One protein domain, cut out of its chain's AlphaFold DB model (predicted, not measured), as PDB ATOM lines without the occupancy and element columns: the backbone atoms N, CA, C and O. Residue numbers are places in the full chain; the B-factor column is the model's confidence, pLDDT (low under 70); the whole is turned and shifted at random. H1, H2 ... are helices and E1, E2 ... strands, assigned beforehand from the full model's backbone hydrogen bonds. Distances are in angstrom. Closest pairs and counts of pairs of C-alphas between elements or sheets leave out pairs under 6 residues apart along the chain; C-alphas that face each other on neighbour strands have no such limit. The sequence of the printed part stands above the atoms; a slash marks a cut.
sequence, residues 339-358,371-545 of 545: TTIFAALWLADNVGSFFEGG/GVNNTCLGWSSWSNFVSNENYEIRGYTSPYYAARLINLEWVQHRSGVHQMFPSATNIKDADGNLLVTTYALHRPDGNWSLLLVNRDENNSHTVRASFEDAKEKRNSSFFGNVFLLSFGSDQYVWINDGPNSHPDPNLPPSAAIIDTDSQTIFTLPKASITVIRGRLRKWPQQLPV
ATOM      1  N   THR A 339      28.007  40.235 -29.130       96.06
ATOM      2  CA  THR A 339      26.908  39.804 -30.004       96.06
ATOM      3  C   THR A 339      27.304  39.736 -31.490       96.06
ATOM      4  O   THR A 339      26.577  39.163 -32.307       96.06
ATOM      5  N   THR A 340      28.453  40.297 -31.879       97.62
ATOM      6  CA  THR A 340      28.893  40.374 -33.287       97.62
ATOM      7  C   THR A 340      29.581  39.086 -33.733       97.62
ATOM      8  O   THR A 340      29.838  38.205 -32.918       97.62
ATOM      9  N   ILE A 341      29.932  38.961 -35.019       98.56
ATOM     10  CA  ILE A 341      30.665  37.787 -35.522       98.56
ATOM     11  C   ILE A 341      31.984  37.525 -34.772       98.56
ATOM     12  O   ILE A 341      32.413  36.379 -34.684       98.56
ATOM     13  N   PHE A 342      32.579  38.556 -34.161       98.56
ATOM     14  CA  PHE A 342      33.760  38.427 -33.308       98.56
ATOM     15  C   PHE A 342      33.566  37.359 -32.222       98.56
ATOM     16  O   PHE A 342      34.408  36.477 -32.080       98.56
ATOM     17  N   ALA A 343      32.442  37.390 -31.498       98.12
ATOM     18  CA  ALA A 343      32.176  36.447 -30.414       98.12
ATOM     19  C   ALA A 343      32.024  35.000 -30.903       98.12
ATOM     20  O   ALA A 343      32.499  34.081 -30.243       98.12
ATOM     21  N   ALA A 344      31.430  34.787 -32.081       98.50
ATOM     22  CA  ALA A 344      31.360  33.468 -32.701       98.50
ATOM     23  C   ALA A 344      32.759  32.918 -33.023       98.50
ATOM     24  O   ALA A 344      33.061  31.774 -32.677       98.50
ATOM     25  N   LEU A 345      33.615  33.727 -33.661       98.88
ATOM     26  CA  LEU A 345      34.989  33.328 -33.990       98.88
ATOM     27  C   LEU A 345      35.793  33.028 -32.728       98.88
ATOM     28  O   LEU A 345      36.445  31.989 -32.660       98.88
ATOM     29  N   TRP A 346      35.695  33.905 -31.726       98.69
ATOM     30  CA  TRP A 346      36.327  33.707 -30.430       98.69
ATOM     31  C   TRP A 346      35.845  32.423 -29.758       98.69
ATOM     32  O   TRP A 346      36.679  31.628 -29.351       98.69
ATOM     33  N   LEU A 347      34.534  32.162 -29.698       98.62
ATOM     34  CA  LEU A 347      33.994  30.975 -29.031       98.62
ATOM     35  C   LEU A 347      34.495  29.686 -29.694       98.62
ATOM     36  O   LEU A 347      34.874  28.741 -29.004       98.62
ATOM     37  N   ALA A 348      34.534  29.643 -31.028       98.69
ATOM     38  CA  ALA A 348      35.068  28.497 -31.757       98.69
ATOM     39  C   ALA A 348      36.558  28.261 -31.463       98.69
ATOM     40  O   ALA A 348      36.970  27.115 -31.274       98.69
ATOM     41  N   ASP A 349      37.352  29.331 -31.394       97.88
ATOM     42  CA  ASP A 349      38.776  29.245 -31.082       97.88
ATOM     43  C   ASP A 349      39.058  28.912 -29.623       97.88
ATOM     44  O   ASP A 349      39.918  28.081 -29.343       97.88
ATOM     45  N   ASN A 350      38.321  29.520 -28.701       98.44
ATOM     46  CA  ASN A 350      38.404  29.257 -27.276       98.44
ATOM     47  C   ASN A 350      38.117  27.771 -27.010       98.44
ATOM     48  O   ASN A 350      38.990  27.046 -26.541       98.44
ATOM     49  N   VAL A 351      36.960  27.263 -27.453       98.62
ATOM     50  CA  VAL A 351      36.594  25.850 -27.263       98.62
ATOM     51  C   VAL A 351      37.601  24.910 -27.936       98.62
ATOM     52  O   VAL A 351      38.026  23.920 -27.336       98.62
ATOM     53  N   GLY A 352      37.996  25.200 -29.179       98.31
ATOM     54  CA  GLY A 352      38.965  24.384 -29.909       98.31
ATOM     55  C   GLY A 352      40.323  24.321 -29.208       98.31
ATOM     56  O   GLY A 352      40.868  23.237 -28.988       98.31
ATOM     57  N   SER A 353      40.852  25.477 -28.813       98.19
ATOM     58  CA  SER A 353      42.157  25.594 -28.160       98.19
ATOM     59  C   SER A 353      42.159  25.076 -26.723       98.19
ATOM     60  O   SER A 353      43.174  24.514 -26.310       98.19
ATOM     61  N   PHE A 354      41.038  25.172 -26.001       98.62
ATOM     62  CA  PHE A 354      40.844  24.584 -24.676       98.62
ATOM     63  C   PHE A 354      41.015  23.063 -24.714       98.62
ATOM     64  O   PHE A 354      41.853  22.512 -23.995       98.62
ATOM     65  N   PHE A 355      40.281  22.372 -25.593       98.12
ATOM     66  CA  PHE A 355      40.404  20.917 -25.709       98.12
ATOM     67  C   PHE A 355      41.767  20.499 -26.272       98.12
ATOM     68  O   PHE A 355      42.356  19.535 -25.784       98.12
ATOM     69  N   GLU A 356      42.328  21.251 -27.228       97.38
ATOM     70  CA  GLU A 356      43.687  20.990 -27.726       97.38
ATOM     71  C   GLU A 356      44.750  21.177 -26.630       97.38
ATOM     72  O   GLU A 356      45.755  20.466 -26.601       97.38
ATOM     73  N   GLY A 357      44.524  22.122 -25.714       96.25
ATOM     74  CA  GLY A 357      45.366  22.398 -24.550       96.25
ATOM     75  C   GLY A 357      45.248  21.372 -23.420       96.25
ATOM     76  O   GLY A 357      46.008  21.452 -22.456       96.25
ATOM     77  N   GLY A 358      44.343  20.394 -23.532       96.00
ATOM     78  CA  GLY A 358      44.123  19.359 -22.519       96.00
ATOM     79  C   GLY A 358      43.050  19.701 -21.481       96.00
ATOM     80  O   GLY A 358      43.016  19.075 -20.419       96.00
ATOM     81  N   GLY A 371      17.980  40.762 -22.628       94.25
ATOM     82  CA  GLY A 371      17.784  41.916 -23.498       94.25
ATOM     83  C   GLY A 371      19.099  42.504 -24.012       94.25
ATOM     84  O   GLY A 371      20.198  42.060 -23.668       94.25
ATOM     85  N   VAL A 372      18.965  43.526 -24.850       95.75
ATOM     86  CA  VAL A 372      20.079  44.334 -25.355       95.75
ATOM     87  C   VAL A 372      20.301  45.532 -24.441       95.75
ATOM     88  O   VAL A 372      19.347  46.213 -24.071       95.75
ATOM     89  N   ASN A 373      21.556  45.824 -24.117       95.69
ATOM     90  CA  ASN A 373      21.941  46.945 -23.266       95.69
ATOM     91  C   ASN A 373      22.991  47.819 -23.950       95.69
ATOM     92  O   ASN A 373      23.786  47.339 -24.762       95.69
ATOM     93  N   ASN A 374      23.005  49.106 -23.600       96.69
ATOM     94  CA  ASN A 374      24.030  50.034 -24.057       96.69
ATOM     95  C   ASN A 374      25.379  49.716 -23.398       96.69
ATOM     96  O   ASN A 374      25.441  49.507 -22.188       96.69
ATOM     97  N   THR A 375      26.461  49.744 -24.175       96.00
ATOM     98  CA  THR A 375      27.828  49.495 -23.691       96.00
ATOM     99  C   THR A 375      28.810  50.472 -24.332       96.00
ATOM    100  O   THR A 375      28.474  51.199 -25.265       96.00
ATOM    101  N   CYS A 376      30.061  50.446 -23.883       93.44
ATOM    102  CA  CYS A 376      31.135  51.264 -24.440       93.44
ATOM    103  C   CYS A 376      31.494  50.976 -25.910       93.44
ATOM    104  O   CYS A 376      32.015  51.869 -26.572       93.44
ATOM    105  N   LEU A 377      31.215  49.776 -26.436       96.25
ATOM    106  CA  LEU A 377      31.519  49.400 -27.832       96.25
ATOM    107  C   LEU A 377      30.262  49.086 -28.655       96.25
ATOM    108  O   LEU A 377      30.331  48.394 -29.667       96.25
ATOM    109  N   GLY A 378      29.111  49.608 -28.231       96.38
ATOM    110  CA  GLY A 378      27.827  49.422 -28.907       96.38
ATOM    111  C   GLY A 378      26.852  48.548 -28.132       96.38
ATOM    112  O   GLY A 378      27.187  47.966 -27.102       96.38
ATOM    113  N   TRP A 379      25.617  48.484 -28.609       97.56
ATOM    114  CA  TRP A 379      24.563  47.725 -27.948       97.56
ATOM    115  C   TRP A 379      24.781  46.226 -28.118       97.56
ATOM    116  O   TRP A 379      25.108  45.760 -29.210       97.56
ATOM    117  N   SER A 380      24.612  45.481 -27.031       96.06
ATOM    118  CA  SER A 380      24.966  44.062 -26.967       96.06
ATOM    119  C   SER A 380      24.096  43.308 -25.967       96.06
ATOM    120  O   SER A 380      23.421  43.911 -25.131       96.06
ATOM    121  N   SER A 381      24.137  41.985 -26.044       94.62
ATOM    122  CA  SER A 381      23.627  41.059 -25.039       94.62
ATOM    123  C   SER A 381      24.738  40.088 -24.636       94.62
ATOM    124  O   SER A 381      25.581  39.738 -25.463       94.62
ATOM    125  N   TRP A 382      24.733  39.649 -23.378       91.25
ATOM    126  CA  TRP A 382      25.601  38.560 -22.915       91.25
ATOM    127  C   TRP A 382      25.181  37.202 -23.472       91.25
ATOM    128  O   TRP A 382      25.959  36.261 -23.512       91.25
ATOM    129  N   SER A 383      23.910  37.077 -23.832       92.94
ATOM    130  CA  SER A 383      23.262  35.795 -24.040       92.94
ATOM    131  C   SER A 383      23.390  35.310 -25.486       92.94
ATOM    132  O   SER A 383      23.479  36.088 -26.436       92.94
ATOM    133  N   ASN A 384      23.274  33.992 -25.665       94.38
ATOM    134  CA  ASN A 384      23.064  33.341 -26.967       94.38
ATOM    135  C   ASN A 384      21.760  33.794 -27.669       94.38
ATOM    136  O   ASN A 384      21.548  33.593 -28.868       94.38
ATOM    137  N   PHE A 385      20.865  34.415 -26.912       93.50
ATOM    138  CA  PHE A 385      19.552  34.885 -27.328       93.50
ATOM    139  C   PHE A 385      19.358  36.348 -26.961       93.50
ATOM    140  O   PHE A 385      19.747  36.767 -25.871       93.50
ATOM    141  N   VAL A 386      18.637  37.070 -27.810       94.12
ATOM    142  CA  VAL A 386      18.041  38.358 -27.455       94.12
ATOM    143  C   VAL A 386      16.624  38.099 -26.966       94.12
ATOM    144  O   VAL A 386      15.847  37.461 -27.682       94.12
ATOM    145  N   SER A 387      16.269  38.586 -25.779       94.19
ATOM    146  CA  SER A 387      14.912  38.499 -25.234       94.19
ATOM    147  C   SER A 387      14.267  39.862 -25.016       94.19
ATOM    148  O   SER A 387      14.933  40.895 -25.014       94.19
ATOM    149  N   ASN A 388      12.951  39.866 -24.811       91.19
ATOM    150  CA  ASN A 388      12.270  41.009 -24.205       91.19
ATOM    151  C   ASN A 388      12.303  40.925 -22.664       91.19
ATOM    152  O   ASN A 388      12.896  40.008 -22.092       91.19
ATOM    153  N   GLU A 389      11.633  41.873 -22.007       88.56
ATOM    154  CA  GLU A 389      11.513  41.976 -20.541       88.56
ATOM    155  C   GLU A 389      10.814  40.767 -19.890       88.56
ATOM    156  O   GLU A 389      11.024  40.495 -18.715       88.56
ATOM    157  N   ASN A 390      10.037  39.999 -20.662       90.00
ATOM    158  CA  ASN A 390       9.375  38.772 -20.205       90.00
ATOM    159  C   ASN A 390      10.216  37.508 -20.473       90.00
ATOM    160  O   ASN A 390       9.691  36.399 -20.391       90.00
ATOM    161  N   TYR A 391      11.491  37.659 -20.851       88.38
ATOM    162  CA  TYR A 391      12.397  36.570 -21.239       88.38
ATOM    163  C   TYR A 391      11.955  35.759 -22.471       88.38
ATOM    164  O   TYR A 391      12.475  34.672 -22.732       88.38
ATOM    165  N   GLU A 392      11.045  36.287 -23.294       93.44
ATOM    166  CA  GLU A 392      10.681  35.658 -24.566       93.44
ATOM    167  C   GLU A 392      11.794  35.891 -25.590       93.44
ATOM    168  O   GLU A 392      12.164  37.037 -25.853       93.44
ATOM    169  N   ILE A 393      12.306  34.820 -26.200       94.12
ATOM    170  CA  ILE A 393      13.357  34.899 -27.223       94.12
ATOM    171  C   ILE A 393      12.816  35.609 -28.472       94.12
ATOM    172  O   ILE A 393      11.846  35.172 -29.091       94.12
ATOM    173  N   ARG A 394      13.473  36.703 -28.856       93.19
ATOM    174  CA  ARG A 394      13.178  37.526 -30.039       93.19
ATOM    175  C   ARG A 394      14.251  37.430 -31.121       93.19
ATOM    176  O   ARG A 394      13.972  37.754 -32.269       93.19
ATOM    177  N   GLY A 395      15.443  36.944 -30.785       92.31
ATOM    178  CA  GLY A 395      16.529  36.756 -31.738       92.31
ATOM    179  C   GLY A 395      17.633  35.853 -31.202       92.31
ATOM    180  O   GLY A 395      17.641  35.485 -30.029       92.31
ATOM    181  N   TYR A 396      18.570  35.518 -32.082       94.25
ATOM    182  CA  TYR A 396      19.759  34.727 -31.773       94.25
ATOM    183  C   TYR A 396      20.993  35.584 -32.014       94.25
ATOM    184  O   TYR A 396      21.040  36.319 -33.002       94.25
ATOM    185  N   THR A 397      21.973  35.484 -31.126       96.38
ATOM    186  CA  THR A 397      23.262  36.166 -31.268       96.38
ATOM    187  C   THR A 397      24.260  35.273 -32.013       96.38
ATOM    188  O   THR A 397      23.997  34.092 -32.264       96.38
ATOM    189  N   SER A 398      25.416  35.807 -32.415       98.00
ATOM    190  CA  SER A 398      26.414  35.007 -33.140       98.00
ATOM    191  C   SER A 398      26.934  33.787 -32.340       98.00
ATOM    192  O   SER A 398      27.072  32.719 -32.957       98.00
ATOM    193  N   PRO A 399      27.133  33.856 -30.999       97.19
ATOM    194  CA  PRO A 399      27.512  32.695 -30.191       97.19
ATOM    195  C   PRO A 399      26.533  31.517 -30.283       97.19
ATOM    196  O   PRO A 399      26.978  30.371 -30.309       97.19
ATOM    197  N   TYR A 400      25.227  31.757 -30.471       96.75
ATOM    198  CA  TYR A 400      24.250  30.674 -30.654       96.75
ATOM    199  C   TYR A 400      24.577  29.806 -31.873       96.75
ATOM    200  O   TYR A 400      24.575  28.573 -31.803       96.75
ATOM    201  N   TYR A 401      24.883  30.435 -33.008       98.00
ATOM    202  CA  TYR A 401      25.208  29.711 -34.233       98.00
ATOM    203  C   TYR A 401      26.572  29.020 -34.142       98.00
ATOM    204  O   TYR A 401      26.702  27.879 -34.596       98.00
ATOM    205  N   ALA A 402      27.558  29.655 -33.498       98.12
ATOM    206  CA  ALA A 402      28.847  29.032 -33.204       98.12
ATOM    207  C   ALA A 402      28.683  27.791 -32.313       98.12
ATOM    208  O   ALA A 402      29.148  26.709 -32.672       98.12
ATOM    209  N   ALA A 403      27.931  27.900 -31.215       96.44
ATOM    210  CA  ALA A 403      27.637  26.792 -30.312       96.44
ATOM    211  C   ALA A 403      26.937  25.631 -31.034       96.44
ATOM    212  O   ALA A 403      27.238  24.465 -30.760       96.44
ATOM    213  N   ARG A 404      26.048  25.911 -31.997       95.56
ATOM    214  CA  ARG A 404      25.429  24.873 -32.840       95.56
ATOM    215  C   ARG A 404      26.435  24.180 -33.752       95.56
ATOM    216  O   ARG A 404      26.416  22.951 -33.812       95.56
ATOM    217  N   LEU A 405      27.303  24.925 -34.437       97.94
ATOM    218  CA  LEU A 405      28.357  24.333 -35.268       97.94
ATOM    219  C   LEU A 405      29.291  23.455 -34.433       97.94
ATOM    220  O   LEU A 405      29.567  22.323 -34.822       97.94
ATOM    221  N   ILE A 406      29.706  23.939 -33.262       97.94
ATOM    222  CA  ILE A 406      30.547  23.200 -32.317       97.94
ATOM    223  C   ILE A 406      29.858  21.887 -31.927       97.94
ATOM    224  O   ILE A 406      30.416  20.819 -32.163       97.94
ATOM    225  N   ASN A 407      28.627  21.947 -31.405       94.94
ATOM    226  CA  ASN A 407      27.945  20.797 -30.801       94.94
ATOM    227  C   ASN A 407      27.359  19.778 -31.793       94.94
ATOM    228  O   ASN A 407      27.190  18.607 -31.437       94.94
ATOM    229  N   LEU A 408      26.985  20.204 -33.002       94.81
ATOM    230  CA  LEU A 408      26.249  19.360 -33.953       94.81
ATOM    231  C   LEU A 408      27.088  18.958 -35.171       94.81
ATOM    232  O   LEU A 408      26.869  17.887 -35.745       94.81
ATOM    233  N   GLU A 409      28.063  19.784 -35.552       96.31
ATOM    234  CA  GLU A 409      28.823  19.587 -36.786       96.31
ATOM    235  C   GLU A 409      30.282  19.229 -36.521       96.31
ATOM    236  O   GLU A 409      30.766  18.223 -37.056       96.31
ATOM    237  N   TRP A 410      30.976  19.999 -35.680       98.19
ATOM    238  CA  TRP A 410      32.356  19.706 -35.313       98.19
ATOM    239  C   TRP A 410      32.420  18.445 -34.452       98.19
ATOM    240  O   TRP A 410      32.884  17.402 -34.932       98.19
ATOM    241  N   VAL A 411      31.854  18.493 -33.241       96.62
ATOM    242  CA  VAL A 411      31.589  17.287 -32.455       96.62
ATOM    243  C   VAL A 411      30.294  16.615 -32.922       96.62
ATOM    244  O   VAL A 411      29.598  17.056 -33.838       96.62
ATOM    245  N   GLN A 412      29.987  15.475 -32.315       93.94
ATOM    246  CA  GLN A 412      28.770  14.722 -32.563       93.94
ATOM    247  C   GLN A 412      28.014  14.601 -31.247       93.94
ATOM    248  O   GLN A 412      28.429  13.867 -30.345       93.94
ATOM    249  N   HIS A 413      26.909  15.330 -31.143       89.62
ATOM    250  CA  HIS A 413      26.084  15.346 -29.945       89.62
ATOM    251  C   HIS A 413      25.670  13.925 -29.520       89.62
ATOM    252  O   HIS A 413      25.281  13.104 -30.353       89.62
ATOM    253  N   ARG A 414      25.769  13.627 -28.216       86.50
ATOM    254  CA  ARG A 414      25.345  12.352 -27.589       86.50
ATOM    255  C   ARG A 414      25.906  11.077 -28.239       86.50
ATOM    256  O   ARG A 414      25.242  10.047 -28.228       86.50
ATOM    257  N   SER A 415      27.113  11.133 -28.802       87.44
ATOM    258  CA  SER A 415      27.629  10.032 -29.633       87.44
ATOM    259  C   SER A 415      28.884   9.332 -29.110       87.44
ATOM    260  O   SER A 415      29.415   8.470 -29.796       87.44
ATOM    261  N   GLY A 416      29.335   9.629 -27.889       90.12
ATOM    262  CA  GLY A 416      30.492   8.973 -27.270       90.12
ATOM    263  C   GLY A 416      31.772   9.803 -27.363       90.12
ATOM    264  O   GLY A 416      31.709  11.028 -27.357       90.12
ATOM    265  N   VAL A 417      32.927   9.131 -27.398       94.31
ATOM    266  CA  VAL A 417      34.251   9.759 -27.261       94.31
ATOM    267  C   VAL A 417      34.842  10.133 -28.620       94.31
ATOM    268  O   VAL A 417      35.091   9.265 -29.457       94.31
ATOM    269  N   HIS A 418      35.125  11.417 -28.813       96.44
ATOM    270  CA  HIS A 418      35.903  11.937 -29.938       96.44
ATOM    271  C   HIS A 418      37.400  11.796 -29.667       96.44
ATOM    272  O   HIS A 418      37.851  11.944 -28.535       96.44
ATOM    273  N   GLN A 419      38.183  11.542 -30.713       96.31
ATOM    274  CA  GLN A 419      39.643  11.560 -30.634       96.31
ATOM    275  C   GLN A 419      40.150  12.843 -31.279       96.31
ATOM    276  O   GLN A 419      39.904  13.071 -32.462       96.31
ATOM    277  N   MET A 420      40.848  13.671 -30.510       96.12
ATOM    278  CA  MET A 420      41.442  14.901 -31.018       96.12
ATOM    279  C   MET A 420      42.841  14.644 -31.569       96.12
ATOM    280  O   MET A 420      43.621  13.899 -30.974       96.12
ATOM    281  N   PHE A 421      43.148  15.260 -32.707       96.06
ATOM    282  CA  PHE A 421      44.443  15.157 -33.368       96.06
ATOM    283  C   PHE A 421      45.056  16.548 -33.530       96.06
ATOM    284  O   PHE A 421      44.321  17.485 -33.849       96.06
ATOM    285  N   PRO A 422      46.385  16.688 -33.368       95.12
ATOM    286  CA  PRO A 422      47.066  17.938 -33.669       95.12
ATOM    287  C   PRO A 422      46.793  18.367 -35.108       95.12
ATOM    288  O   PRO A 422      46.890  17.561 -36.040       95.12
ATOM    289  N   SER A 423      46.489  19.643 -35.297       96.12
ATOM    290  CA  SER A 423      46.259  20.222 -36.615       96.12
ATOM    291  C   SER A 423      46.858  21.617 -36.703       96.12
ATOM    292  O   SER A 423      46.953  22.335 -35.714       96.12
ATOM    293  N   ALA A 424      47.295  22.012 -37.897       95.44
ATOM    294  CA  ALA A 424      47.923  23.310 -38.103       95.44
ATOM    295  C   ALA A 424      47.579  23.889 -39.475       95.44
ATOM    296  O   ALA A 424      47.321  23.160 -40.433       95.44
ATOM    297  N   THR A 425      47.638  25.217 -39.570       95.94
ATOM    298  CA  THR A 425      47.711  25.943 -40.839       95.94
ATOM    299  C   THR A 425      48.953  26.835 -40.838       95.94
ATOM    300  O   THR A 425      49.571  27.065 -39.795       95.94
ATOM    301  N   ASN A 426      49.339  27.340 -42.007       94.12
ATOM    302  CA  ASN A 426      50.421  28.313 -42.156       94.12
ATOM    303  C   ASN A 426      49.938  29.648 -42.746       94.12
ATOM    304  O   ASN A 426      50.753  30.414 -43.259       94.12
ATOM    305  N   ILE A 427      48.633  29.925 -42.682       97.25
ATOM    306  CA  ILE A 427      48.045  31.148 -43.232       97.25
ATOM    307  C   ILE A 427      48.266  32.270 -42.222       97.25
ATOM    308  O   ILE A 427      47.670  32.259 -41.144       97.25
ATOM    309  N   LYS A 428      49.143  33.214 -42.561       97.19
ATOM    310  CA  LYS A 428      49.542  34.321 -41.691       97.19
ATOM    311  C   LYS A 428      49.442  35.661 -42.408       97.19
ATOM    312  O   LYS A 428      49.563  35.705 -43.631       97.19
ATOM    313  N   ASP A 429      49.262  36.732 -41.643       95.62
ATOM    314  CA  ASP A 429      49.440  38.092 -42.153       95.62
ATOM    315  C   ASP A 429      50.926  38.499 -42.196       95.62
ATOM    316  O   ASP A 429      51.827  37.723 -41.858       95.62
ATOM    317  N   ALA A 430      51.181  39.732 -42.638       95.25
ATOM    318  CA  ALA A 430      52.523  40.303 -42.725       95.25
ATOM    319  C   ALA A 430      53.201  40.495 -41.354       95.25
ATOM    320  O   ALA A 430      54.430  40.481 -41.286       95.25
ATOM    321  N   ASP A 431      52.417  40.625 -40.281       94.69
ATOM    322  CA  ASP A 431      52.904  40.760 -38.903       94.69
ATOM    323  C   ASP A 431      53.182  39.384 -38.259       94.69
ATOM    324  O   ASP A 431      53.691  39.292 -37.142       94.69
ATOM    325  N   GLY A 432      52.884  38.292 -38.974       95.25
ATOM    326  CA  GLY A 432      53.095  36.919 -38.527       95.25
ATOM    327  C   GLY A 432      51.956  36.349 -37.680       95.25
ATOM    328  O   GLY A 432      52.095  35.222 -37.188       95.25
ATOM    329  N   ASN A 433      50.836  37.065 -37.538       95.69
ATOM    330  CA  ASN A 433      49.649  36.558 -36.857       95.69
ATOM    331  C   ASN A 433      49.064  35.404 -37.665       95.69
ATOM    332  O   ASN A 433      48.913  35.495 -38.883       95.69
ATOM    333  N   LEU A 434      48.718  34.307 -36.993       96.81
ATOM    334  CA  LEU A 434      48.007  33.205 -37.632       96.81
ATOM    335  C   LEU A 434      46.579  33.669 -37.945       96.81
ATOM    336  O   LEU A 434      45.850  34.044 -37.035       96.81
ATOM    337  N   LEU A 435      46.155  33.627 -39.202       98.19
ATOM    338  CA  LEU A 435      44.818  34.077 -39.603       98.19
ATOM    339  C   LEU A 435      43.788  32.951 -39.535       98.19
ATOM    340  O   LEU A 435      42.635  33.200 -39.202       98.19
ATOM    341  N   VAL A 436      44.207  31.710 -39.793       98.56
ATOM    342  CA  VAL A 436      43.318  30.542 -39.791       98.56
ATOM    343  C   VAL A 436      43.778  29.512 -38.764       98.56
ATOM    344  O   VAL A 436      44.887  28.985 -38.862       98.56
ATOM    345  N   THR A 437      42.926  29.179 -37.802       98.62
ATOM    346  CA  THR A 437      43.121  28.039 -36.886       98.62
ATOM    347  C   THR A 437      42.381  26.810 -37.386       98.62
ATOM    348  O   THR A 437      41.529  26.888 -38.273       98.62
ATOM    349  N   THR A 438      42.742  25.647 -36.849       98.56
ATOM    350  CA  THR A 438      42.091  24.379 -37.169       98.56
ATOM    351  C   THR A 438      42.142  23.437 -35.972       98.56
ATOM    352  O   THR A 438      43.183  23.347 -35.317       98.56
ATOM    353  N   TYR A 439      41.047  22.720 -35.721       98.62
ATOM    354  CA  TYR A 439      40.925  21.720 -34.660       98.62
ATOM    355  C   TYR A 439      40.304  20.438 -35.222       98.62
ATOM    356  O   TYR A 439      39.142  20.423 -35.647       98.62
ATOM    357  N   ALA A 440      41.083  19.354 -35.243       98.25
ATOM    358  CA  ALA A 440      40.709  18.105 -35.899       98.25
ATOM    359  C   ALA A 440      40.205  17.040 -34.917       98.25
ATOM    360  O   ALA A 440      40.870  16.708 -33.934       98.25
ATOM    361  N   LEU A 441      39.059  16.440 -35.242       98.00
ATOM    362  CA  LEU A 441      38.474  15.323 -34.509       98.00
ATOM    363  C   LEU A 441      38.239  14.121 -35.425       98.00
ATOM    364  O   LEU A 441      37.713  14.258 -36.531       98.00
ATOM    365  N   HIS A 442      38.523  12.929 -34.913       97.31
ATOM    366  CA  HIS A 442      37.917  11.692 -35.384       97.31
ATOM    367  C   HIS A 442      36.702  11.382 -34.502       97.31
ATOM    368  O   HIS A 442      36.805  11.242 -33.279       97.31
ATOM    369  N   ARG A 443      35.526  11.354 -35.127       96.75
ATOM    370  CA  ARG A 443      34.227  11.220 -34.468       96.75
ATOM    371  C   ARG A 443      33.858   9.745 -34.247       96.75
ATOM    372  O   ARG A 443      34.278   8.886 -35.022       96.75
ATOM    373  N   PRO A 444      32.994   9.450 -33.260       96.19
ATOM    374  CA  PRO A 444      32.467   8.102 -33.024       96.19
ATOM    375  C   PRO A 444      31.741   7.470 -34.221       96.19
ATOM    376  O   PRO A 444      31.740   6.250 -34.369       96.19
ATOM    377  N   ASP A 445      31.146   8.282 -35.098       93.75
ATOM    378  CA  ASP A 445      30.529   7.831 -36.355       93.75
ATOM    379  C   ASP A 445      31.537   7.464 -37.467       93.75
ATOM    380  O   ASP A 445      31.135   7.090 -38.574       93.75
ATOM    381  N   GLY A 446      32.841   7.559 -37.191       93.38
ATOM    382  CA  GLY A 446      33.929   7.260 -38.121       93.38
ATOM    383  C   GLY A 446      34.227   8.375 -39.127       93.38
ATOM    384  O   GLY A 446      35.024   8.167 -40.046       93.38
ATOM    385  N   ASN A 447      33.589   9.544 -39.003       95.81
ATOM    386  CA  ASN A 447      33.952  10.718 -39.789       95.81
ATOM    387  C   ASN A 447      35.119  11.472 -39.151       95.81
ATOM    388  O   ASN A 447      35.259  11.551 -37.933       95.81
ATOM    389  N   TRP A 448      35.916  12.105 -39.998       97.81
ATOM    390  CA  TRP A 448      36.811  13.178 -39.596       97.81
ATOM    391  C   TRP A 448      36.073  14.506 -39.690       97.81
ATOM    392  O   TRP A 448      35.277  14.706 -40.609       97.81
ATOM    393  N   SER A 449      36.322  15.393 -38.734       98.31
ATOM    394  CA  SER A 449      35.724  16.720 -38.650       98.31
ATOM    395  C   SER A 449      36.802  17.747 -38.339       98.31
ATOM    396  O   SER A 449      37.559  17.577 -37.385       98.31
ATOM    397  N   LEU A 450      36.896  18.788 -39.161       98.62
ATOM    398  CA  LEU A 450      37.804  19.914 -38.967       98.62
ATOM    399  C   LEU A 450      36.971  21.148 -38.642       98.62
ATOM    400  O   LEU A 450      36.129  21.519 -39.455       98.62
ATOM    401  N   LEU A 451      37.214  21.781 -37.496       98.88
ATOM    402  CA  LEU A 451      36.731  23.129 -37.190       98.88
ATOM    403  C   LEU A 451      37.813  24.121 -37.598       98.88
ATOM    404  O   LEU A 451      38.878  24.118 -36.989       98.88
ATOM    405  N   LEU A 452      37.559  24.940 -38.613       98.81
ATOM    406  CA  LEU A 452      38.465  25.993 -39.063       98.81
ATOM    407  C   LEU A 452      37.874  27.363 -38.740       98.81
ATOM    408  O   LEU A 452      36.714  27.614 -39.068       98.81
ATOM    409  N   VAL A 453      38.669  28.256 -38.156       98.81
ATOM    410  CA  VAL A 453      38.247  29.634 -37.865       98.81
ATOM    411  C   VAL A 453      39.095  30.579 -38.704       98.81
ATOM    412  O   VAL A 453      40.291  30.729 -38.465       98.81
ATOM    413  N   ASN A 454      38.490  31.197 -39.719       98.75
ATOM    414  CA  ASN A 454      39.108  32.282 -40.465       98.75
ATOM    415  C   ASN A 454      38.878  33.598 -39.722       98.75
ATOM    416  O   ASN A 454      37.786  34.164 -39.755       98.75
ATOM    417  N   ARG A 455      39.938  34.082 -39.082       98.50
ATOM    418  CA  ARG A 455      39.970  35.334 -38.327       98.50
ATOM    419  C   ARG A 455      40.452  36.510 -39.165       98.50
ATOM    420  O   ARG A 455      40.699  37.568 -38.611       98.50
ATOM    421  N   ASP A 456      40.619  36.360 -40.473       98.12
ATOM    422  CA  ASP A 456      40.838  37.501 -41.356       98.12
ATOM    423  C   ASP A 456      39.502  38.220 -41.587       98.12
ATOM    424  O   ASP A 456      38.567  37.648 -42.153       98.12
ATOM    425  N   GLU A 457      39.404  39.469 -41.129       96.62
ATOM    426  CA  GLU A 457      38.185  40.282 -41.229       96.62
ATOM    427  C   GLU A 457      37.770  40.537 -42.684       96.62
ATOM    428  O   GLU A 457      36.586  40.676 -43.000       96.62
ATOM    429  N   ASN A 458      38.751  40.591 -43.586       96.81
ATOM    430  CA  ASN A 458      38.576  41.167 -44.910       96.81
ATOM    431  C   ASN A 458      38.728  40.147 -46.034       96.81
ATOM    432  O   ASN A 458      38.125  40.338 -47.091       96.81
ATOM    433  N   ASN A 459      39.472  39.061 -45.820       98.12
ATOM    434  CA  ASN A 459      39.805  38.125 -46.892       98.12
ATOM    435  C   ASN A 459      39.297  36.706 -46.637       98.12
ATOM    436  O   ASN A 459      39.418  36.137 -45.550       98.12
ATOM    437  N   SER A 460      38.765  36.102 -47.698       98.31
ATOM    438  CA  SER A 460      38.599  34.655 -47.754       98.31
ATOM    439  C   SER A 460      39.954  33.982 -47.926       98.31
ATOM    440  O   SER A 460      40.803  34.483 -48.666       98.31
ATOM    441  N   HIS A 461      40.105  32.795 -47.354       98.44
ATOM    442  CA  HIS A 461      41.282  31.954 -47.551       98.44
ATOM    443  C   HIS A 461      40.898  30.632 -48.199       98.44
ATOM    444  O   HIS A 461      39.752  30.200 -48.129       98.44
ATOM    445  N   THR A 462      41.853  29.970 -48.845       97.69
ATOM    446  CA  THR A 462      41.634  28.630 -49.397       97.69
ATOM    447  C   THR A 462      42.556  27.634 -48.722       97.69
ATOM    448  O   THR A 462      43.711  27.938 -48.425       97.69
ATOM    449  N   VAL A 463      42.038  26.439 -48.458       97.19
ATOM    450  CA  VAL A 463      42.778  25.370 -47.790       97.19
ATOM    451  C   VAL A 463      42.614  24.054 -48.525       97.19
ATOM    452  O   VAL A 463      41.606  23.789 -49.179       97.19
ATOM    453  N   ARG A 464      43.606  23.189 -48.354       95.69
ATOM    454  CA  ARG A 464      43.513  21.773 -48.681       95.69
ATOM    455  C   ARG A 464      43.765  20.971 -47.414       95.69
ATOM    456  O   ARG A 464      44.767  21.194 -46.741       95.69
ATOM    457  N   ALA A 465      42.882  20.026 -47.116       94.88
ATOM    458  CA  ALA A 465      43.048  19.140 -45.973       94.88
ATOM    459  C   ALA A 465      43.947  17.945 -46.335       94.88
ATOM    460  O   ALA A 465      43.630  17.176 -47.246       94.88
ATOM    461  N   SER A 466      45.047  17.782 -45.600       94.06
ATOM    462  CA  SER A 466      45.940  16.622 -45.672       94.06
ATOM    463  C   SER A 466      46.010  15.959 -44.303       94.06
ATOM    464  O   SER A 466      46.157  16.643 -43.295       94.06
ATOM    465  N   PHE A 467      45.918  14.632 -44.276       94.94
ATOM    466  CA  PHE A 467      45.949  13.828 -43.055       94.94
ATOM    467  C   PHE A 467      47.190  12.949 -43.079       94.94
ATOM    468  O   PHE A 467      47.263  12.025 -43.888       94.94
ATOM    469  N   GLU A 468      48.161  13.246 -42.227       92.94
ATOM    470  CA  GLU A 468      49.412  12.495 -42.139       92.94
ATOM    471  C   GLU A 468      49.327  11.430 -41.044       92.94
ATOM    472  O   GLU A 468      48.956  11.712 -39.905       92.94
ATOM    473  N   ASP A 469      49.723  10.207 -41.380       89.00
ATOM    474  CA  ASP A 469      50.119   9.205 -40.400       89.00
ATOM    475  C   ASP A 469      51.635   9.111 -40.371       89.00
ATOM    476  O   ASP A 469      52.266   8.513 -41.248       89.00
ATOM    477  N   ALA A 470      52.203   9.699 -39.322       86.69
ATOM    478  CA  ALA A 470      53.637   9.730 -39.091       86.69
ATOM    479  C   ALA A 470      54.234   8.331 -38.849       86.69
ATOM    480  O   ALA A 470      55.392   8.089 -39.198       86.69
ATOM    481  N   LYS A 471      53.466   7.396 -38.272       86.69
ATOM    482  CA  LYS A 471      53.927   6.029 -37.996       86.69
ATOM    483  C   LYS A 471      54.078   5.248 -39.295       86.69
ATOM    484  O   LYS A 471      55.093   4.593 -39.514       86.69
ATOM    485  N   GLU A 472      53.077   5.350 -40.159       87.50
ATOM    486  CA  GLU A 472      53.009   4.613 -41.419       87.50
ATOM    487  C   GLU A 472      53.589   5.392 -42.610       87.50
ATOM    488  O   GLU A 472      53.665   4.855 -43.716       87.50
ATOM    489  N   LYS A 473      54.000   6.650 -42.396       87.56
ATOM    490  CA  LYS A 473      54.532   7.587 -43.402       87.56
ATOM    491  C   LYS A 473      53.620   7.722 -44.623       87.56
ATOM    492  O   LYS A 473      54.074   7.670 -45.769       87.56
ATOM    493  N   ARG A 474      52.316   7.853 -44.379       88.50
ATOM    494  CA  ARG A 474      51.283   7.939 -45.420       88.50
ATOM    495  C   ARG A 474      50.432   9.186 -45.247       88.50
ATOM    496  O   ARG A 474      50.118   9.576 -44.131       88.50
ATOM    497  N   ASN A 475      49.999   9.738 -46.378       90.38
ATOM    498  CA  ASN A 475      49.078  10.867 -46.421       90.38
ATOM    499  C   ASN A 475      47.711  10.417 -46.943       90.38
ATOM    500  O   ASN A 475      47.618   9.623 -47.883       90.38
ATOM    501  N   SER A 476      46.650  10.951 -46.350       93.50
ATOM    502  CA  SER A 476      45.281  10.868 -46.846       93.50
ATOM    503  C   SER A 476      44.691  12.248 -47.098       93.50
ATOM    504  O   SER A 476      45.271  13.285 -46.790       93.50
ATOM    505  N   SER A 477      43.495  12.229 -47.662       94.62
ATOM    506  CA  SER A 477      42.644  13.386 -47.910       94.62
ATOM    507  C   SER A 477      41.199  12.958 -47.709       94.62
ATOM    508  O   SER A 477      40.899  11.755 -47.694       94.62
ATOM    509  N   PHE A 478      40.311  13.934 -47.563       96.06
ATOM    510  CA  PHE A 478      38.891  13.654 -47.680       96.06
ATOM    511  C   PHE A 478      38.564  13.033 -49.046       96.06
ATOM    512  O   PHE A 478      39.261  13.274 -50.035       96.06
ATOM    513  N   PHE A 479      37.546  12.179 -49.074       94.25
ATOM    514  CA  PHE A 479      37.144  11.476 -50.285       94.25
ATOM    515  C   PHE A 479      35.633  11.281 -50.365       94.25
ATOM    516  O   PHE A 479      34.992  10.901 -49.380       94.25
ATOM    517  N   GLY A 480      35.095  11.443 -51.575       94.44
ATOM    518  CA  GLY A 480      33.668  11.333 -51.850       94.44
ATOM    519  C   GLY A 480      32.896  12.501 -51.246       94.44
ATOM    520  O   GLY A 480      33.437  13.596 -51.083       94.44
ATOM    521  N   ASN A 481      31.641  12.254 -50.873       96.19
ATOM    522  CA  ASN A 481      30.763  13.279 -50.312       96.19
ATOM    523  C   ASN A 481      31.248  13.761 -48.937       96.19
ATOM    524  O   ASN A 481      31.206  13.021 -47.948       96.19
ATOM    525  N   VAL A 482      31.647  15.028 -48.879       97.56
ATOM    526  CA  VAL A 482      32.057  15.750 -47.673       97.56
ATOM    527  C   VAL A 482      31.070  16.867 -47.403       97.56
ATOM    528  O   VAL A 482      30.698  17.614 -48.305       97.56
ATOM    529  N   PHE A 483      30.669  16.995 -46.146       97.69
ATOM    530  CA  PHE A 483      29.837  18.089 -45.679       97.69
ATOM    531  C   PHE A 483      30.715  19.295 -45.358       97.69
ATOM    532  O   PHE A 483      31.689  19.175 -44.614       97.69
ATOM    533  N   LEU A 484      30.343  20.445 -45.902       98.06
ATOM    534  CA  LEU A 484      30.933  21.743 -45.612       98.06
ATOM    535  C   LEU A 484      29.845  22.626 -45.008       98.06
ATOM    536  O   LEU A 484      28.816  22.834 -45.651       98.06
ATOM    537  N   LEU A 485      30.060  23.137 -43.799       98.38
ATOM    538  CA  LEU A 485      29.168  24.115 -43.178       98.38
ATOM    539  C   LEU A 485      29.954  25.354 -42.769       98.38
ATOM    540  O   LEU A 485      30.983  25.211 -42.119       98.38
ATOM    541  N   SER A 486      29.464  26.546 -43.104       98.31
ATOM    542  CA  SER A 486      30.139  27.808 -42.785       98.31
ATOM    543  C   SER A 486      29.176  28.844 -42.210       98.31
ATOM    544  O   SER A 486      28.078  29.042 -42.736       98.31
ATOM    545  N   PHE A 487      29.608  29.525 -41.151       98.81
ATOM    546  CA  PHE A 487      28.919  30.650 -40.523       98.81
ATOM    547  C   PHE A 487      29.902  31.798 -40.310       98.81
ATOM    548  O   PHE A 487      30.952  31.610 -39.698       98.81
ATOM    549  N   GLY A 488      29.580  32.976 -40.825       98.44
ATOM    550  CA  GLY A 488      30.461  34.135 -40.837       98.44
ATOM    551  C   GLY A 488      29.711  35.432 -41.107       98.44
ATOM    552  O   GLY A 488      28.478  35.465 -41.111       98.44
ATOM    553  N   SER A 489      30.465  36.485 -41.414       97.94
ATOM    554  CA  SER A 489      29.919  37.808 -41.759       97.94
ATOM    555  C   SER A 489      28.964  37.807 -42.960       97.94
ATOM    556  O   SER A 489      28.180  38.736 -43.110       97.94
ATOM    557  N   ASP A 490      29.003  36.777 -43.810       97.56
ATOM    558  CA  ASP A 490      28.065  36.629 -44.931       97.56
ATOM    559  C   ASP A 490      26.663  36.180 -44.470       97.56
ATOM    560  O   ASP A 490      25.673  36.432 -45.156       97.56
ATOM    561  N   GLN A 491      26.565  35.493 -43.325       98.44
ATOM    562  CA  GLN A 491      25.298  35.032 -42.748       98.44
ATOM    563  C   GLN A 491      24.792  35.952 -41.639       98.44
ATOM    564  O   GLN A 491      23.583  36.023 -41.424       98.44
ATOM    565  N   TYR A 492      25.699  36.618 -40.924       98.56
ATOM    566  CA  TYR A 492      25.371  37.344 -39.706       98.56
ATOM    567  C   TYR A 492      26.123  38.671 -39.614       98.56
ATOM    568  O   TYR A 492      27.352  38.691 -39.522       98.56
ATOM    569  N   VAL A 493      25.382  39.778 -39.548       98.00
ATOM    570  CA  VAL A 493      25.928  41.108 -39.249       98.00
ATOM    571  C   VAL A 493      25.090  41.743 -38.155       98.00
ATOM    572  O   VAL A 493      23.890  41.922 -38.315       98.00
ATOM    573  N   TRP A 494      25.721  42.094 -37.037       97.94
ATOM    574  CA  TRP A 494      25.039  42.801 -35.959       97.94
ATOM    575  C   TRP A 494      24.910  44.288 -36.288       97.94
ATOM    576  O   TRP A 494      25.917  44.974 -36.479       97.94
ATOM    577  N   ILE A 495      23.677  44.785 -36.328       97.88
ATOM    578  CA  ILE A 495      23.353  46.192 -36.531       97.88
ATOM    579  C   ILE A 495      23.185  46.850 -35.166       97.88
ATOM    580  O   ILE A 495      22.283  46.521 -34.396       97.88
ATOM    581  N   ASN A 496      24.072  47.796 -34.873       96.31
ATOM    582  CA  ASN A 496      24.029  48.600 -33.660       96.31
ATOM    583  C   ASN A 496      23.062  49.785 -33.859       96.31
ATOM    584  O   ASN A 496      23.458  50.824 -34.386       96.31
ATOM    585  N   ASP A 497      21.803  49.608 -33.453       96.62
ATOM    586  CA  ASP A 497      20.683  50.552 -33.619       96.62
ATOM    587  C   ASP A 497      19.976  50.842 -32.282       96.62
ATOM    588  O   ASP A 497      18.755  50.747 -32.124       96.62
ATOM    589  N   GLY A 498      20.761  51.134 -31.246       96.00
ATOM    590  CA  GLY A 498      20.188  51.449 -29.943       96.00
ATOM    591  C   GLY A 498      19.465  50.246 -29.311       96.00
ATOM    592  O   GLY A 498      19.870  49.098 -29.523       96.00
ATOM    593  N   PRO A 499      18.352  50.475 -28.589       94.31
ATOM    594  CA  PRO A 499      17.497  49.403 -28.070       94.31
ATOM    595  C   PRO A 499      16.950  48.447 -29.142       94.31
ATOM    596  O   PRO A 499      16.540  47.340 -28.808       94.31
ATOM    597  N   ASN A 500      16.941  48.857 -30.418       94.94
ATOM    598  CA  ASN A 500      16.469  48.040 -31.536       94.94
ATOM    599  C   ASN A 500      17.585  47.209 -32.176       94.94
ATOM    600  O   ASN A 500      17.360  46.630 -33.234       94.94
ATOM    601  N   SER A 501      18.785  47.167 -31.592       96.75
ATOM    602  CA  SER A 501      19.914  46.434 -32.170       96.75
ATOM    603  C   SER A 501      19.567  44.972 -32.430       96.75
ATOM    604  O   SER A 501      18.987  44.285 -31.587       96.75
ATOM    605  N   HIS A 502      19.901  44.514 -33.631       96.50
ATOM    606  CA  HIS A 502      19.487  43.223 -34.162       96.50
ATOM    607  C   HIS A 502      20.468  42.764 -35.244       96.50
ATOM    608  O   HIS A 502      21.209  43.578 -35.794       96.50
ATOM    609  N   PRO A 503      20.486  41.471 -35.591       97.12
ATOM    610  CA  PRO A 503      21.268  41.004 -36.718       97.12
ATOM    611  C   PRO A 503      20.494  41.144 -38.037       97.12
ATOM    612  O   PRO A 503      19.343  40.713 -38.124       97.12
ATOM    613  N   ASP A 504      21.139  41.702 -39.062       96.69
ATOM    614  CA  ASP A 504      20.672  41.724 -40.453       96.69
ATOM    615  C   ASP A 504      21.879  41.786 -41.428       96.69
ATOM    616  O   ASP A 504      22.584  42.797 -41.456       96.69
ATOM    617  N   PRO A 505      22.164  40.728 -42.217       96.62
ATOM    618  CA  PRO A 505      21.437  39.463 -42.269       96.62
ATOM    619  C   PRO A 505      21.522  38.675 -40.955       96.62
ATOM    620  O   PRO A 505      22.462  38.818 -40.175       96.62
ATOM    621  N   ASN A 506      20.526  37.813 -40.737       95.88
ATOM    622  CA  ASN A 506      20.487  36.813 -39.667       95.88
ATOM    623  C   ASN A 506      20.115  35.448 -40.253       95.88
ATOM    624  O   ASN A 506      18.984  34.969 -40.127       95.88
ATOM    625  N   LEU A 507      21.056  34.860 -40.979       96.75
ATOM    626  CA  LEU A 507      20.877  33.597 -41.677       96.75
ATOM    627  C   LEU A 507      21.492  32.444 -40.871       96.75
ATOM    628  O   LEU A 507      22.498  32.629 -40.182       96.75
ATOM    629  N   PRO A 508      20.929  31.227 -40.969       95.31
ATOM    630  CA  PRO A 508      21.581  30.044 -40.424       95.31
ATOM    631  C   PRO A 508      22.915  29.771 -41.147       95.31
ATOM    632  O   PRO A 508      23.143  30.296 -42.241       95.31
ATOM    633  N   PRO A 509      23.781  28.899 -40.589       97.62
ATOM    634  CA  PRO A 509      24.988  28.457 -41.274       97.62
ATOM    635  C   PRO A 509      24.688  27.952 -42.690       97.62
ATOM    636  O   PRO A 509      23.749  27.182 -42.908       97.62
ATOM    637  N   SER A 510      25.505  28.376 -43.649       97.75
ATOM    638  CA  SER A 510      25.479  27.842 -45.009       97.75
ATOM    639  C   SER A 510      25.967  26.394 -45.008       97.75
ATOM    640  O   SER A 510      26.872  26.052 -44.249       97.75
ATOM    641  N   ALA A 511      25.365  25.535 -45.831       97.31
ATOM    642  CA  ALA A 511      25.704  24.116 -45.895       97.31
ATOM    643  C   ALA A 511      25.805  23.636 -47.345       97.31
ATOM    644  O   ALA A 511      24.980  23.993 -48.188       97.31
ATOM    645  N   ALA A 512      26.792  22.788 -47.623       97.19
ATOM    646  CA  ALA A 512      27.008  22.158 -48.916       97.19
ATOM    647  C   ALA A 512      27.522  20.721 -48.751       97.19
ATOM    648  O   ALA A 512      28.156  20.373 -47.754       97.19
ATOM    649  N   ILE A 513      27.268  19.890 -49.763       97.44
ATOM    650  CA  ILE A 513      27.932  18.597 -49.935       97.44
ATOM    651  C   ILE A 513      28.827  18.726 -51.159       97.44
ATOM    652  O   ILE A 513      28.351  19.064 -52.242       97.44
ATOM    653  N   ILE A 514      30.115  18.472 -50.974       96.25
ATOM    654  CA  ILE A 514      31.126  18.555 -52.023       96.25
ATOM    655  C   ILE A 514      31.600  17.133 -52.309       96.25
ATOM    656  O   ILE A 514      31.902  16.393 -51.374       96.25
ATOM    657  N   ASP A 515      31.652  16.745 -53.581       95.88
ATOM    658  CA  ASP A 515      32.350  15.525 -53.986       95.88
ATOM    659  C   ASP A 515      33.853  15.817 -54.033       95.88
ATOM    660  O   ASP A 515      34.294  16.732 -54.732       95.88
ATOM    661  N   THR A 516      34.624  15.102 -53.218       94.62
ATOM    662  CA  THR A 516      36.013  15.452 -52.911       94.62
ATOM    663  C   THR A 516      37.012  14.395 -53.350       94.62
ATOM    664  O   THR A 516      36.774  13.184 -53.292       94.62
ATOM    665  N   ASP A 517      38.189  14.880 -53.723       91.50
ATOM    666  CA  ASP A 517      39.393  14.108 -53.959       91.50
ATOM    667  C   ASP A 517      40.609  14.766 -53.276       91.50
ATOM    668  O   ASP A 517      40.519  15.782 -52.586       91.50
ATOM    669  N   SER A 518      41.793  14.191 -53.496       88.81
ATOM    670  CA  SER A 518      43.045  14.686 -52.903       88.81
ATOM    671  C   SER A 518      43.477  16.091 -53.339       88.81
ATOM    672  O   SER A 518      44.415  16.650 -52.766       88.81
ATOM    673  N   GLN A 519      42.865  16.635 -54.390       92.94
ATOM    674  CA  GLN A 519      43.164  17.949 -54.940       92.94
ATOM    675  C   GLN A 519      42.108  18.993 -54.582       92.94
ATOM    676  O   GLN A 519      42.338  20.171 -54.861       92.94
ATOM    677  N   THR A 520      41.000  18.597 -53.947       96.19
ATOM    678  CA  THR A 520      39.927  19.516 -53.569       96.19
ATOM    679  C   THR A 520      40.443  20.654 -52.695       96.19
ATOM    680  O   THR A 520      41.181  20.455 -51.726       96.19
ATOM    681  N   ILE A 521      40.038  21.863 -53.069       97.06
ATOM    682  CA  ILE A 521      40.321  23.103 -52.359       97.06
ATOM    683  C   ILE A 521      39.013  23.570 -51.728       97.06
ATOM    684  O   ILE A 521      37.993  23.660 -52.410       97.06
ATOM    685  N   PHE A 522      39.053  23.874 -50.437       97.75
ATOM    686  CA  PHE A 522      37.931  24.430 -49.693       97.75
ATOM    687  C   PHE A 522      38.156  25.925 -49.495       97.75
ATOM    688  O   PHE A 522      39.238  26.340 -49.076       97.75
ATOM    689  N   THR A 523      37.138  26.729 -49.785       97.69
ATOM    690  CA  THR A 523      37.154  28.167 -49.508       97.69
ATOM    691  C   THR A 523      36.595  28.415 -48.116       97.69
ATOM    692  O   THR A 523      35.497  27.965 -47.798       97.69
ATOM    693  N   LEU A 524      37.345  29.151 -47.306       98.44
ATOM    694  CA  LEU A 524      36.947  29.665 -46.006       98.44
ATOM    695  C   LEU A 524      36.552  31.137 -46.196       98.44
ATOM    696  O   LEU A 524      37.433  31.954 -46.493       98.44
ATOM    697  N   PRO A 525      35.266  31.508 -46.069       98.50
ATOM    698  CA  PRO A 525      34.848  32.906 -46.140       98.50
ATOM    699  C   PRO A 525      35.587  33.776 -45.114       98.50
ATOM    700  O   PRO A 525      36.086  33.264 -44.107       98.50
ATOM    701  N   LYS A 526      35.673  35.087 -45.352       98.44
ATOM    702  CA  LYS A 526      36.232  36.035 -44.370       98.44
ATOM    703  C   LYS A 526      35.444  35.979 -43.058       98.44
ATOM    704  O   LYS A 526      34.240  35.727 -43.106       98.44
ATOM    705  N   ALA A 527      36.108  36.222 -41.927       98.69
ATOM    706  CA  ALA A 527      35.483  36.272 -40.603       98.69
ATOM    707  C   ALA A 527      34.453  35.144 -40.396       98.69
ATOM    708  O   ALA A 527      33.261  35.398 -40.202       98.69
ATOM    709  N   SER A 528      34.889  33.888 -40.530       98.81
ATOM    710  CA  SER A 528      33.981  32.739 -40.522       98.81
ATOM    711  C   SER A 528      34.504  31.533 -39.756       98.81
ATOM    712  O   SER A 528      35.705  31.277 -39.676       98.81
ATOM    713  N   ILE A 529      33.565  30.751 -39.239       98.88
ATOM    714  CA  ILE A 529      33.755  29.390 -38.757       98.88
ATOM    715  C   ILE A 529      33.336  28.456 -39.885       98.88
ATOM    716  O   ILE A 529      32.245  28.601 -40.436       98.88
ATOM    717  N   THR A 530      34.169  27.477 -40.214       98.88
ATOM    718  CA  THR A 530      33.873  26.457 -41.217       98.88
ATOM    719  C   THR A 530      34.135  25.067 -40.654       98.88
ATOM    720  O   THR A 530      35.223  24.789 -40.162       98.88
ATOM    721  N   VAL A 531      33.152  24.175 -40.760       98.81
ATOM    722  CA  VAL A 531      33.285  22.756 -40.431       98.81
ATOM    723  C   VAL A 531      33.357  21.933 -41.712       98.81
ATOM    724  O   VAL A 531      32.439  21.970 -42.531       98.81
ATOM    725  N   ILE A 532      34.432  21.155 -41.865       98.50
ATOM    726  CA  ILE A 532      34.590  20.164 -42.939       98.50
ATOM    727  C   ILE A 532      34.473  18.775 -42.323       98.50
ATOM    728  O   ILE A 532      35.332  18.380 -41.534       98.50
ATOM    729  N   ARG A 533      33.435  18.020 -42.689       97.75
ATOM    730  CA  ARG A 533      33.158  16.692 -42.131       97.75
ATOM    731  C   ARG A 533      32.990  15.637 -43.214       97.75
ATOM    732  O   ARG A 533      32.103  15.736 -44.059       97.75
ATOM    733  N   GLY A 534      33.758  14.557 -43.131       97.00
ATOM    734  CA  GLY A 534      33.627  13.435 -44.057       97.00
ATOM    735  C   GLY A 534      34.584  12.287 -43.770       97.00
ATOM    736  O   GLY A 534      35.252  12.243 -42.738       97.00
ATOM    737  N   ARG A 535      34.654  11.335 -44.700       95.19
ATOM    738  CA  ARG A 535      35.561  10.186 -44.608       95.19
ATOM    739  C   ARG A 535      36.867  10.464 -45.332       95.19
ATOM    740  O   ARG A 535      36.906  11.209 -46.308       95.19
ATOM    741  N   LEU A 536      37.927   9.804 -44.881       93.69
ATOM    742  CA  LEU A 536      39.202   9.808 -45.586       93.69
ATOM    743  C   LEU A 536      39.228   8.731 -46.664       93.69
ATOM    744  O   LEU A 536      38.598   7.674 -46.535       93.69
ATOM    745  N   ARG A 537      40.034   8.959 -47.700       87.44
ATOM    746  CA  ARG A 537      40.397   7.902 -48.643       87.44
ATOM    747  C   ARG A 537      41.048   6.755 -47.866       87.44
ATOM    748  O   ARG A 537      42.006   6.969 -47.121       87.44
ATOM    749  N   LYS A 538      40.546   5.528 -48.040       77.31
ATOM    750  CA  LYS A 538      41.208   4.345 -47.473       77.31
ATOM    751  C   LYS A 538      42.621   4.266 -48.041       77.31
ATOM    752  O   LYS A 538      42.797   4.337 -49.259       77.31
ATOM    753  N   TRP A 539      43.616   4.103 -47.176       64.00
ATOM    754  CA  TRP A 539      44.959   3.800 -47.651       64.00
ATOM    755  C   TRP A 539      44.945   2.453 -48.364       64.00
ATOM    756  O   TRP A 539      44.266   1.534 -47.891       64.00
ATOM    757  N   PRO A 540      45.671   2.305 -49.484       54.06
ATOM    758  CA  PRO A 540      45.820   1.001 -50.099       54.06
ATOM    759  C   PRO A 540      46.378   0.035 -49.048       54.06
ATOM    760  O   PRO A 540      47.430   0.287 -48.456       54.06
ATOM    761  N   GLN A 541      45.635  -1.039 -48.769       46.81
ATOM    762  CA  GLN A 541      46.169  -2.170 -48.021       46.81
ATOM    763  C   GLN A 541      47.280  -2.765 -48.884       46.81
ATOM    764  O   GLN A 541      47.022  -3.182 -50.012       46.81
ATOM    765  N   GLN A 542      48.517  -2.777 -48.384       43.09
ATOM    766  CA  GLN A 542      49.507  -3.689 -48.941       43.09
ATOM    767  C   GLN A 542      48.992  -5.096 -48.641       43.09
ATOM    768  O   GLN A 542      48.875  -5.481 -47.479       43.09
ATOM    769  N   LEU A 543      48.599  -5.823 -49.688       32.44
ATOM    770  CA  LEU A 543      48.384  -7.259 -49.575       32.44
ATOM    771  C   LEU A 543      49.704  -7.871 -49.078       32.44
ATOM    772  O   LEU A 543      50.754  -7.502 -49.613       32.44
ATOM    773  N   PRO A 544      49.683  -8.747 -48.059       40.03
ATOM    774  CA  PRO A 544      50.883  -9.474 -47.673       40.03
ATOM    775  C   PRO A 544      51.370 -10.280 -48.884       40.03
ATOM    776  O   PRO A 544      50.574 -10.976 -49.517       40.03
ATOM    777  N   VAL A 545      52.650 -10.111 -49.224       40.19
ATOM    778  CA  VAL A 545      53.357 -10.926 -50.227       40.19
ATOM    779  C   VAL A 545      53.713 -12.269 -49.616       40.19
ATOM    780  O   VAL A 545      54.201 -12.259 -48.462       40.19
TER     781      VAL A 545
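Overview. This is residues 339 to 358 and 371 to 545 of the 545 residues of the protein "Glycosyl hydrolase family 5" of Acidobacteria bacterium (UniProt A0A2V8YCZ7). A twisted wall of six antiparallel strands has two helices, H1 and H2, over one face and the small strand pair E6 and E13 over part of the other. Small hairpins lie toward its two ends: E1 with E2 and E10 with E11 at one, E7 with E8 at the other, where residues 539 to 545 form a tail. The printed part has 195 residues, with two named helices and fourteen named strands in the order H1 E1 E2 H2, then E3 to E14; the class is mixed, and under half of the residues, 97, are in named elements. The large sheet's order is E3 E4 E5 E14 E9 E12. The whole is compact, with a radius of gyration of the C-alphas of 18.7 A, yet elongated, spanning 73 by 42 by 33 A.

Along the chain. The large sheet holds E3, residues 419 to 421; E4, 436 to 442, 20.1 A long; E5, 448 to 454, 19.3 A; E14, 528 to 534, 19.6 A; E9, 480 to 488, 25.5 A; and E12, 510 to 516, 18.1 A. H1, residues 341 to 356, is 22.6 A long and begins at C-alpha 341 (30.665, 37.787, -35.522). H2, residues 398 to 410, is 16.6 A long. The short strands are E1, 385 to 387; E2, 393 to 396; E6, 461 to 463; E7, 467 to 469; E8, 474 to 476; E10, 492 to 495; E11, 502 to 506; and E13, 522 to 524. E14 ends at C-alpha 534 (33.627, 13.435, -44.057).

Arrangement. E3 E4 E5 is a meander, each strand the antiparallel neighbour of the one before. N 419 and O 442 of E3 and E4 are 2.9 A apart, and N 439 and O 451 of E4 and E5 2.9 A, both within hydrogen-bond range. So are N 450 and O 532 of E5 and E14, 2.9 A, N 485 and O 531 of E9 and E14, 2.9 A, and N 484 and O 512 of E9 and E12, 2.9 A. H1 and H2 are on the same face, two layers with the sheet. H1, at a height over the sheet of 8.7 A, runs slantwise to the strands, at 42 degrees to E5 on the local plane; H2, at 9.4 A, runs along them, at 11 degrees to E14 on the local plane. H1 touches H2 with residues 341 to 348 alone, at a steep tilt of 38 degrees, the same way; Ala 344 and Pro 399 have the closest C-alphas, 4.7 A. Every O i to N i+4 pair is within hydrogen-bond range in H1, and 8 of 9 in H2. E6 and E13 are antiparallel neighbours, with N 461 and O 524 2.9 A apart; the closest C-alphas of E13 and E5 are Leu 524 and Asn 454, 6.5 A. The hairpin E7 and E8, with N 467 and O 476 2.9 A apart, is apart from the large sheet's strands. The closest C-alphas of E2 and E11 are Gly 395 and His 502, 7.5 A, between the hairpins E1 and E2 and E10 and E11.

Size, cuts and confidence. The C-alphas farthest apart are those of Glu 389 and Val 545, 73.7 A. Residues 359 to 370 are not printed, and C-alphas 358 and 371 are 34.7 A apart across the cut. Of the links that are printed whole, E3 to E4 is long, with 14 residues. The mean pLDDT of the printed part is 94.0; residues 539 to 545 are under 70.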